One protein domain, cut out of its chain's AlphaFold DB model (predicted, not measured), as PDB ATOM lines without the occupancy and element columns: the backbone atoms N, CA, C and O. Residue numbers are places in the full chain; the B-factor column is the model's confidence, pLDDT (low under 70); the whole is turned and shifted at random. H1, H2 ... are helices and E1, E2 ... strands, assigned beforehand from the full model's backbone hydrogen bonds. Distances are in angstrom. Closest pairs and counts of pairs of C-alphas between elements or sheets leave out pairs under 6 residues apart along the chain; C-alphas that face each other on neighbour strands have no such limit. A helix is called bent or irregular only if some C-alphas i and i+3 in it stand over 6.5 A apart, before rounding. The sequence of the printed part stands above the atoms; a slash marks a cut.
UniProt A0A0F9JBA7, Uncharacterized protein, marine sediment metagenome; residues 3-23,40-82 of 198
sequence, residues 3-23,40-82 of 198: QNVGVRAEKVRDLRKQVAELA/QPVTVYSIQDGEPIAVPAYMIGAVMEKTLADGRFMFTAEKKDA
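What this domain is: This is residues 3 to 23 and 40 to 82 of the 198 residues of an uncharacterized protein of marine sediment metagenome (UniProt A0A0F9JBA7). One long helix, H1, sticks out from a small body, its residues 14 to 19 and the tail to residue 23 standing free, while its first half packs beside a two-stranded hairpin, E1 and E2, and a short helix, H2. After H2 a long stretch without a named element, residues 65 to 82, loops out and folds back, so that residues 75 to 76 pair with the end of E1. The printed part has 64 residues in two pieces, with two named helices and two named strands in the order H1, E1, E2, H2; the sheet, E1 - E2, is antiparallel and the class is mixed, helices and strands. The whole is compact, with a radius of gyration of the C-alphas of 11.8 A and spans of 35 by 27 by 19 A.

Where its parts are: H1 holds residues 3 to 19 and measures 24.3 A from C-alpha 3 at (197.126, 206.167, 137.066) to C-alpha 19 at (194.059, 229.436, 130.727). E1, residues 41 to 46, measures 15.5 A. E2, residues 52 to 56, measures 13.1 A. H2, residues 57 to 64, measures 11.4 A and ends with C-alpha 64 at (191.601, 216.924, 142.839). H2 is irregular: C-alphas 58 and 61 are 7.3 A apart, against about 5 A in a regular helix.

How they stand to each other: E1 and E2 form a hairpin of antiparallel neighbours, with 140 degrees between their directions. N 42 and O 55 are 2.8 A apart and N 55 and O 42 are 2.9 A apart, both within hydrogen-bond range. Residues 45 to 46 of E1 also pair, antiparallel, with residues 75 to 76. H2 follows E2 by a tight link with no residue between; the closest C-alphas of E1 and H2, those of Pro 41 and Ala 57, are 5.8 A apart. H1 and H2 touch, the closest C-alphas being those of Ala 9 and Gly 61 at 6.0 A. They run the same way at a steep tilt of 41 degrees. The closest C-alphas of H1 and E1 are those of Gln 3 and Val 42, 6.4 A apart. H1 and E2 are apart. Of the O i to N i+4 pairs, 12 of 13 in H1 and 2 of 4 in H2 are within hydrogen-bond range.

The domain as a whole: The C-alphas farthest apart are those of Ala 23 and Glu 51, at 36.8 A. Without residues 14 to 23, the body spans 30 by 19 by 16 A. Residues 24 to 39 are not printed, and C-alphas 23 and 40 are 35.4 A apart across that cut. Of the links printed whole, E1 to E2 and E2 to H2 are tight. The mean pLDDT of the printed part is 77.4, with residues 3 to 4, 6, 16 to 23 and 40 under 70.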
ATOM      1  N   GLN A   3     196.301 205.004 136.677       56.53
ATOM      2  CA  GLN A   3     197.126 206.167 137.066       56.53
ATOM      3  C   GLN A   3     197.089 207.314 136.038       56.53
ATOM      4  O   GLN A   3     197.129 208.482 136.415       56.53
ATOM      5  N   ASN A   4     196.918 207.001 134.748       68.69
ATOM      6  CA  ASN A   4     196.840 208.010 133.684       68.69
ATOM      7  C   ASN A   4     195.632 208.949 133.825       68.69
ATOM      8  O   ASN A   4     195.696 210.090 133.374       68.69
ATOM      9  N   VAL A   5     194.538 208.494 134.445       71.94
ATOM     10  CA  VAL A   5     193.336 209.318 134.634       71.94
ATOM     11  C   VAL A   5     193.569 210.372 135.719       71.94
ATOM     12  O   VAL A   5     193.200 211.527 135.527       71.94
ATOM     13  N   GLY A   6     194.245 210.003 136.814       69.00
ATOM     14  CA  GLY A   6     194.617 210.932 137.888       69.00
ATOM     15  C   GLY A   6     195.583 212.016 137.408       69.00
ATOM     16  O   GLY A   6     195.306 213.200 137.568       69.00
ATOM     17  N   VAL A   7     196.654 211.617 136.714       74.19
ATOM     18  CA  VAL A   7     197.639 212.555 136.142       74.19
ATOM     19  C   VAL A   7     196.996 213.482 135.106       74.19
ATOM     20  O   VAL A   7     197.324 214.664 135.031       74.19
ATOM     21  N   ARG A   8     196.051 212.979 134.300       74.25
ATOM     22  CA  ARG A   8     195.314 213.816 133.344       74.25
ATOM     23  C   ARG A   8     194.433 214.843 134.055       74.25
ATOM     24  O   ARG A   8     194.422 215.991 133.631       74.25
ATOM     25  N   ALA A   9     193.732 214.455 135.119       70.88
ATOM     26  CA  ALA A   9     192.927 215.382 135.915       70.88
ATOM     27  C   ALA A   9     193.794 216.463 136.586       70.88
ATOM     28  O   ALA A   9     193.435 217.638 136.557       70.88
ATOM     29  N   GLU A  10     194.962 216.084 137.109       74.19
ATOM     30  CA  GLU A  10     195.941 217.016 137.675       74.19
ATOM     31  C   GLU A  10     196.428 218.037 136.638       74.19
ATOM     32  O   GLU A  10     196.351 219.243 136.862       74.19
ATOM     33  N   LYS A  11     196.815 217.572 135.446       76.25
ATOM     34  CA  LYS A  11     197.215 218.455 134.343       76.25
ATOM     35  C   LYS A  11     196.093 219.386 133.891       76.25
ATOM     36  O   LYS A  11     196.359 220.551 133.635       76.25
ATOM     37  N   VAL A  12     194.850 218.905 133.792       75.69
ATOM     38  CA  VAL A  12     193.693 219.746 133.420       75.69
ATOM     39  C   VAL A  12     193.460 220.848 134.456       75.69
ATOM     40  O   VAL A  12     193.232 221.995 134.082       75.69
ATOM     41  N   ARG A  13     193.569 220.529 135.750       73.69
ATOM     42  CA  ARG A  13     193.495 221.507 136.846       73.69
ATOM     43  C   ARG A  13     194.593 222.566 136.737       73.69
ATOM     44  O   ARG A  13     194.303 223.759 136.821       73.69
ATOM     45  N   ASP A  14     195.837 222.138 136.550       75.88
ATOM     46  CA  ASP A  14     196.987 223.044 136.500       75.88
ATOM     47  C   ASP A  14     196.954 223.925 135.239       75.88
ATOM     48  O   ASP A  14     197.261 225.115 135.308       75.88
ATOM     49  N   LEU A  15     196.483 223.379 134.111       71.44
ATOM     50  CA  LEU A  15     196.250 224.117 132.866       71.44
ATOM     51  C   LEU A  15     195.076 225.098 132.975       71.44
ATOM     52  O   LEU A  15     195.194 226.216 132.488       71.44
ATOM     53  N   ARG A  16     193.970 224.753 133.654       63.72
ATOM     54  CA  ARG A  16     192.843 225.685 133.886       63.72
ATOM     55  C   ARG A  16     193.291 226.973 134.579       63.72
ATOM     56  O   ARG A  16     192.798 228.041 134.239       63.72
ATOM     57  N   LYS A  17     194.252 226.896 135.504       59.69
ATOM     58  CA  LYS A  17     194.835 228.086 136.148       59.69
ATOM     59  C   LYS A  17     195.687 228.936 135.199       59.69
ATOM     60  O   LYS A  17     195.773 230.137 135.414       59.69
ATOM     61  N   GLN A  18     196.289 228.335 134.171       60.34
ATOM     62  CA  GLN A  18     197.062 229.047 133.142       60.34
ATOM     63  C   GLN A  18     196.166 229.631 132.038       60.34
ATOM     64  O   GLN A  18     196.497 230.660 131.463       60.34
ATOM     65  N   VAL A  19     195.023 228.998 131.753       50.03
ATOM     66  CA  VAL A  19     194.059 229.436 130.727       50.03
ATOM     67  C   VAL A  19     193.058 230.465 131.265       50.03
ATOM     68  O   VAL A  19     192.447 231.168 130.476       50.03
ATOM     69  N   ALA A  20     192.937 230.639 132.584       49.78
ATOM     70  CA  ALA A  20     192.061 231.646 133.196       49.78
ATOM     71  C   ALA A  20     192.408 233.119 132.848       49.78
ATOM     72  O   ALA A  20     191.644 234.013 133.202       49.78
ATOM     73  N   GLU A  21     193.521 233.385 132.148       50.28
ATOM     74  CA  GLU A  21     193.825 234.691 131.530       50.28
ATOM     75  C   GLU A  21     193.180 234.884 130.138       50.28
ATOM     76  O   GLU A  21     193.252 235.972 129.567       50.28
ATOM     77  N   LEU A  22     192.513 233.864 129.591       50.78
ATOM     78  CA  LEU A  22     191.732 233.922 128.355       50.78
ATOM     79  C   LEU A  22     190.268 233.591 128.686       50.78
ATOM     80  O   LEU A  22     189.971 232.599 129.345       50.78
ATOM     81  N   ALA A  23     189.367 234.491 128.288       43.16
ATOM     82  CA  ALA A  23     187.967 234.551 128.710       43.16
ATOM     83  C   ALA A  23     187.197 233.213 128.590       43.16
ATOM     84  O   ALA A  23     187.426 232.459 127.642       43.16
ATOM     85  N   GLN A  40     186.978 200.766 138.431       69.25
ATOM     86  CA  GLN A  40     188.346 200.627 138.919       69.25
ATOM     87  C   GLN A  40     188.705 201.885 139.725       69.25
ATOM     88  O   GLN A  40     188.619 202.994 139.184       69.25
ATOM     89  N   PRO A  41     189.048 201.747 141.016       79.06
ATOM     90  CA  PRO A  41     189.469 202.883 141.813       79.06
ATOM     91  C   PRO A  41     190.816 203.400 141.302       79.06
ATOM     92  O   PRO A  41     191.678 202.637 140.860       79.06
ATOM     93  N   VAL A  42     190.990 204.711 141.370       83.44
ATOM     94  CA  VAL A  42     192.256 205.392 141.115       83.44
ATOM     95  C   VAL A  42     192.812 205.850 142.451       83.44
ATOM     96  O   VAL A  42     192.112 206.473 143.246       83.44
ATOM     97  N   THR A  43     194.068 205.506 142.707       87.44
ATOM     98  CA  THR A  43     194.772 205.923 143.917       87.44
ATOM     99  C   THR A  43     195.276 207.352 143.754       87.44
ATOM    100  O   THR A  43     195.985 207.643 142.793       87.44
ATOM    101  N   VAL A  44     194.927 208.214 144.703       87.69
ATOM    102  CA  VAL A  44     195.491 209.557 144.892       87.69
ATOM    103  C   VAL A  44     196.174 209.617 146.257       87.69
ATOM    104  O   VAL A  44     195.866 208.808 147.129       87.69
ATOM    105  N   TYR A  45     197.097 210.550 146.448       87.19
ATOM    106  CA  TYR A  45     197.875 210.684 147.678       87.19
ATOM    107  C   TYR A  45     197.553 212.007 148.369       87.19
ATOM    108  O   TYR A  45     197.465 213.046 147.713       87.19
ATOM    109  N   SER A  46     197.371 211.976 149.689       86.88
ATOM    110  CA  SER A  46     197.222 213.192 150.497       86.88
ATOM    111  C   SER A  46     198.536 213.972 150.552       86.88
ATOM    112  O   SER A  46     199.591 213.403 150.818       86.88
ATOM    113  N   ILE A  47     198.473 215.290 150.359       85.94
ATOM    114  CA  ILE A  47     199.645 216.176 150.456       85.94
ATOM    115  C   ILE A  47     200.058 216.417 151.920       85.94
ATOM    116  O   ILE A  47     201.202 216.784 152.176       85.94
ATOM    117  N   GLN A  48     199.162 216.198 152.888       83.19
ATOM    118  CA  GLN A  48     199.495 216.363 154.309       83.19
ATOM    119  C   GLN A  48     200.347 215.204 154.829       83.19
ATOM    120  O   GLN A  48     201.420 215.432 155.380       83.19
ATOM    121  N   ASP A  49     199.888 213.974 154.594       78.19
ATOM    122  CA  ASP A  49     200.424 212.793 155.281       78.19
ATOM    123  C   ASP A  49     200.888 211.689 154.321       78.19
ATOM    124  O   ASP A  49     201.366 210.647 154.760       78.19
ATOM    125  N   GLY A  50     200.726 211.875 153.007       82.25
ATOM    126  CA  GLY A  50     201.111 210.882 152.002       82.25
ATOM    127  C   GLY A  50     200.137 209.717 151.845       82.25
ATOM    128  O   GLY A  50     200.392 208.813 151.048       82.25
ATOM    129  N   GLU A  51     199.033 209.710 152.601       83.56
ATOM    130  CA  GLU A  51     198.103 208.582 152.667       83.56
ATOM    131  C   GLU A  51     197.527 208.232 151.281       83.56
ATOM    132  O   GLU A  51     196.979 209.114 150.607       83.56
ATOM    133  N   PRO A  52     197.636 206.961 150.839       85.06
ATOM    134  CA  PRO A  52     197.052 206.508 149.586       85.06
ATOM    135  C   PRO A  52     195.543 206.292 149.741       85.06
ATOM    136  O   PRO A  52     195.095 205.420 150.483       85.06
ATOM    137  N   ILE A  53     194.746 207.033 148.976       85.62
ATOM    138  CA  ILE A  53     193.284 206.979 149.013       85.62
ATOM    139  C   ILE A  53     192.765 206.455 147.678       85.62
ATOM    140  O   ILE A  53     193.055 206.996 146.611       85.62
ATOM    141  N   ALA A  54     191.970 205.387 147.735       85.88
ATOM    142  CA  ALA A  54     191.310 204.808 146.573       85.88
ATOM    143  C   ALA A  54     190.015 205.574 146.263       85.88
ATOM    144  O   ALA A  54     189.026 205.465 146.987       85.88
ATOM    145  N   VAL A  55     190.009 206.332 145.170       83.00
ATOM    146  CA  VAL A  55     188.869 207.150 144.743       83.00
ATOM    147  C   VAL A  55     188.244 206.546 143.484       83.00
ATOM    148  O   VAL A  55     188.960 206.218 142.538       83.00
ATOM    149  N   PRO A  56     186.911 206.394 143.407       83.12
ATOM    150  CA  PRO A  56     186.259 205.987 142.167       83.12
ATOM    151  C   PRO A  56     186.572 206.956 141.020       83.12
ATOM    152  O   PRO A  56     186.510 208.169 141.207       83.12
ATOM    153  N   ALA A  57     186.837 206.441 139.816       80.88
ATOM    154  CA  ALA A  57     187.322 207.257 138.697       80.88
ATOM    155  C   ALA A  57     186.465 208.500 138.377       80.88
ATOM    156  O   ALA A  57     187.000 209.560 138.069       80.88
ATOM    157  N   TYR A  58     185.141 208.394 138.514       77.19
ATOM    158  CA  TYR A  58     184.208 209.497 138.253       77.19
ATOM    159  C   TYR A  58     184.286 210.641 139.283       77.19
ATOM    160  O   TYR A  58     183.822 211.738 139.001       77.19
ATOM    161  N   MET A  59     184.858 210.404 140.469       80.50
ATOM    162  CA  MET A  59     185.005 211.419 141.521       80.50
ATOM    163  C   MET A  59     186.355 212.136 141.488       80.50
ATOM    164  O   MET A  59     186.540 213.086 142.242       80.50
ATOM    165  N   ILE A  60     187.299 211.710 140.641       83.38
ATOM    166  CA  ILE A  60     188.671 212.239 140.653       83.38
ATOM    167  C   ILE A  60     188.695 213.749 140.428       83.38
ATOM    168  O   ILE A  60     189.387 214.431 141.169       83.38
ATOM    169  N   GLY A  61     187.937 214.273 139.456       79.69
ATOM    170  CA  GLY A  61     187.909 215.716 139.181       79.69
ATOM    171  C   GLY A  61     187.536 216.520 140.428       79.69
ATOM    172  O   GLY A  61     188.312 217.352 140.886       79.69
ATOM    173  N   ALA A  62     186.417 216.155 141.059       84.00
ATOM    174  CA  ALA A  62     185.944 216.797 142.283       84.00
ATOM    175  C   ALA A  62     186.900 216.617 143.477       84.00
ATOM    176  O   ALA A  62     186.982 217.490 144.337       84.00
ATOM    177  N   VAL A  63     187.616 215.491 143.569       85.19
ATOM    178  CA  VAL A  63     188.603 215.267 144.637       85.19
ATOM    179  C   VAL A  63     189.866 216.102 144.409       85.19
ATOM    180  O   VAL A  63     190.348 216.714 145.357       85.19
ATOM    181  N   MET A  64     190.372 216.188 143.178       84.69
ATOM    182  CA  MET A  64     191.601 216.924 142.839       84.69
ATOM    183  C   MET A  64     191.449 218.450 142.928       84.69
ATOM    184  O   MET A  64     192.454 219.156 143.036       84.69
ATOM    185  N   GLU A  65     190.214 218.953 142.908       86.75
ATOM    186  CA  GLU A  65     189.883 220.367 143.124       86.75
ATOM    187  C   GLU A  65     189.798 220.752 144.610       86.75
ATOM    188  O   GLU A  65     189.806 221.941 144.931       86.75
ATOM    189  N   LYS A  66     189.762 219.782 145.538       86.25
ATOM    190  CA  LYS A  66     189.703 220.082 146.975       86.25
ATOM    191  C   LYS A  66     190.973 220.774 147.447       86.25
ATOM    192  O   LYS A  66     192.090 220.301 147.221       86.25
ATOM    193  N   THR A  67     190.780 221.858 148.183       89.25
ATOM    194  CA  THR A  67     191.846 222.640 148.799       89.25
ATOM    195  C   THR A  67     191.804 222.537 150.319       89.25
ATOM    196  O   THR A  67     190.765 222.302 150.938       89.25
ATOM    197  N   LEU A  68     192.977 222.680 150.922       86.31
ATOM    198  CA  LEU A  68     193.176 222.865 152.353       86.31
ATOM    199  C   LEU A  68     192.839 224.307 152.754       86.31
ATOM    200  O   LEU A  68     192.749 225.190 151.901       86.31
ATOM    201  N   ALA A  69     192.732 224.559 154.060       85.19
ATOM    202  CA  ALA A  69     192.528 225.906 154.602       85.19
ATOM    203  C   ALA A  69     193.608 226.909 154.139       85.19
ATOM    204  O   ALA A  69     193.317 228.085 153.953       85.19
ATOM    205  N   ASP A  70     194.824 226.422 153.870       80.38
ATOM    206  CA  ASP A  70     195.954 227.215 153.368       80.38
ATOM    207  C   ASP A  70     195.877 227.530 151.857       80.38
ATOM    208  O   ASP A  70     196.816 228.083 151.290       80.38
ATOM    209  N   GLY A  71     194.827 227.093 151.150       80.62
ATOM    210  CA  GLY A  71     194.673 227.268 149.698       80.62
ATOM    211  C   GLY A  71     195.491 226.302 148.825       80.62
ATOM    212  O   GLY A  71     195.327 226.289 147.603       80.62
ATOM    213  N   ARG A  72     196.340 225.455 149.423       84.00
ATOM    214  CA  ARG A  72     197.032 224.349 148.732       84.00
ATOM    215  C   ARG A  72     196.054 223.225 148.385       84.00
ATOM    216  O   ARG A  72     195.081 223.012 149.103       84.00
ATOM    217  N   PHE A  73     196.319 222.484 147.310       85.88
ATOM    218  CA  PHE A  73     195.523 221.301 146.978       85.88
ATOM    219  C   PHE A  73     195.694 220.215 148.040       85.88
ATOM    220  O   PHE A  73     196.766 220.065 148.622       85.88
ATOM    221  N   MET A  74     194.619 219.479 148.309       86.94
ATOM    222  CA  MET A  74     194.598 218.431 149.328       86.94
ATOM    223  C   MET A  74     195.230 217.122 148.828       86.94
ATOM    224  O   MET A  74     195.797 216.377 149.625       86.94
ATOM    225  N   PHE A  75     195.173 216.865 147.515       88.94
ATOM    226  CA  PHE A  75     195.614 215.608 146.907       88.94
ATOM    227  C   PHE A  75     196.522 215.821 145.690       88.94
ATOM    228  O   PHE A  75     196.381 216.803 144.956       88.94
ATOM    229  N   THR A  76     197.412 214.856 145.460       87.06
ATOM    230  CA  THR A  76     198.239 214.710 144.253       87.06
ATOM    231  C   THR A  76     198.051 213.315 143.649       87.06
ATOM    232  O   THR A  76     197.777 212.345 144.366       87.06
ATOM    233  N   ALA A  77     198.155 213.189 142.325       85.25
ATOM    234  CA  ALA A  77     198.069 211.894 141.656       85.25
ATOM    235  C   ALA A  77     199.401 211.126 141.699       85.25
ATOM    236  O   ALA A  77     199.411 209.896 141.580       85.25
ATOM    237  N   GLU A  78     200.523 211.826 141.872       81.44
ATOM    238  CA  GLU A  78     201.855 211.238 141.840       81.44
ATOM    239  C   GLU A  78     202.416 211.017 143.247       81.44
ATOM    240  O   GLU A  78     202.508 211.924 144.067       81.44
ATOM    241  N   LYS A  79     202.875 209.789 143.517       81.38
ATOM    242  CA  LYS A  79     203.438 209.426 144.827       81.38
ATOM    243  C   LYS A  79     204.676 210.255 145.197       81.38
ATOM    244  O   LYS A  79     204.941 210.452 146.372       81.38
ATOM    245  N   LYS A  80     205.448 210.699 144.199       82.12
ATOM    246  CA  LYS A  80     206.706 211.441 144.393       82.12
ATOM    247  C   LYS A  80     206.487 212.844 144.975       82.12
ATOM    248  O   LYS A  80     207.389 213.377 145.608       82.12
ATOM    249  N   ASP A  81     205.305 213.412 144.737       80.38
ATOM    250  CA  ASP A  81     204.948 214.773 145.137       80.38
ATOM    251  C   ASP A  81     204.237 214.789 146.503       80.38
ATOM    252  O   ASP A  81     203.946 215.852 147.051       80.38
ATOM    253  N   ALA A  82     203.979 213.607 147.074       81.69
ATOM    254  CA  ALA A  82     203.422 213.429 148.403       81.69
ATOM    255  C   ALA A  82     204.525 213.081 149.424       81.69
ATOM    256  O   ALA A  82     205.489 212.389 149.079       81.69
TER     257      ALA A  82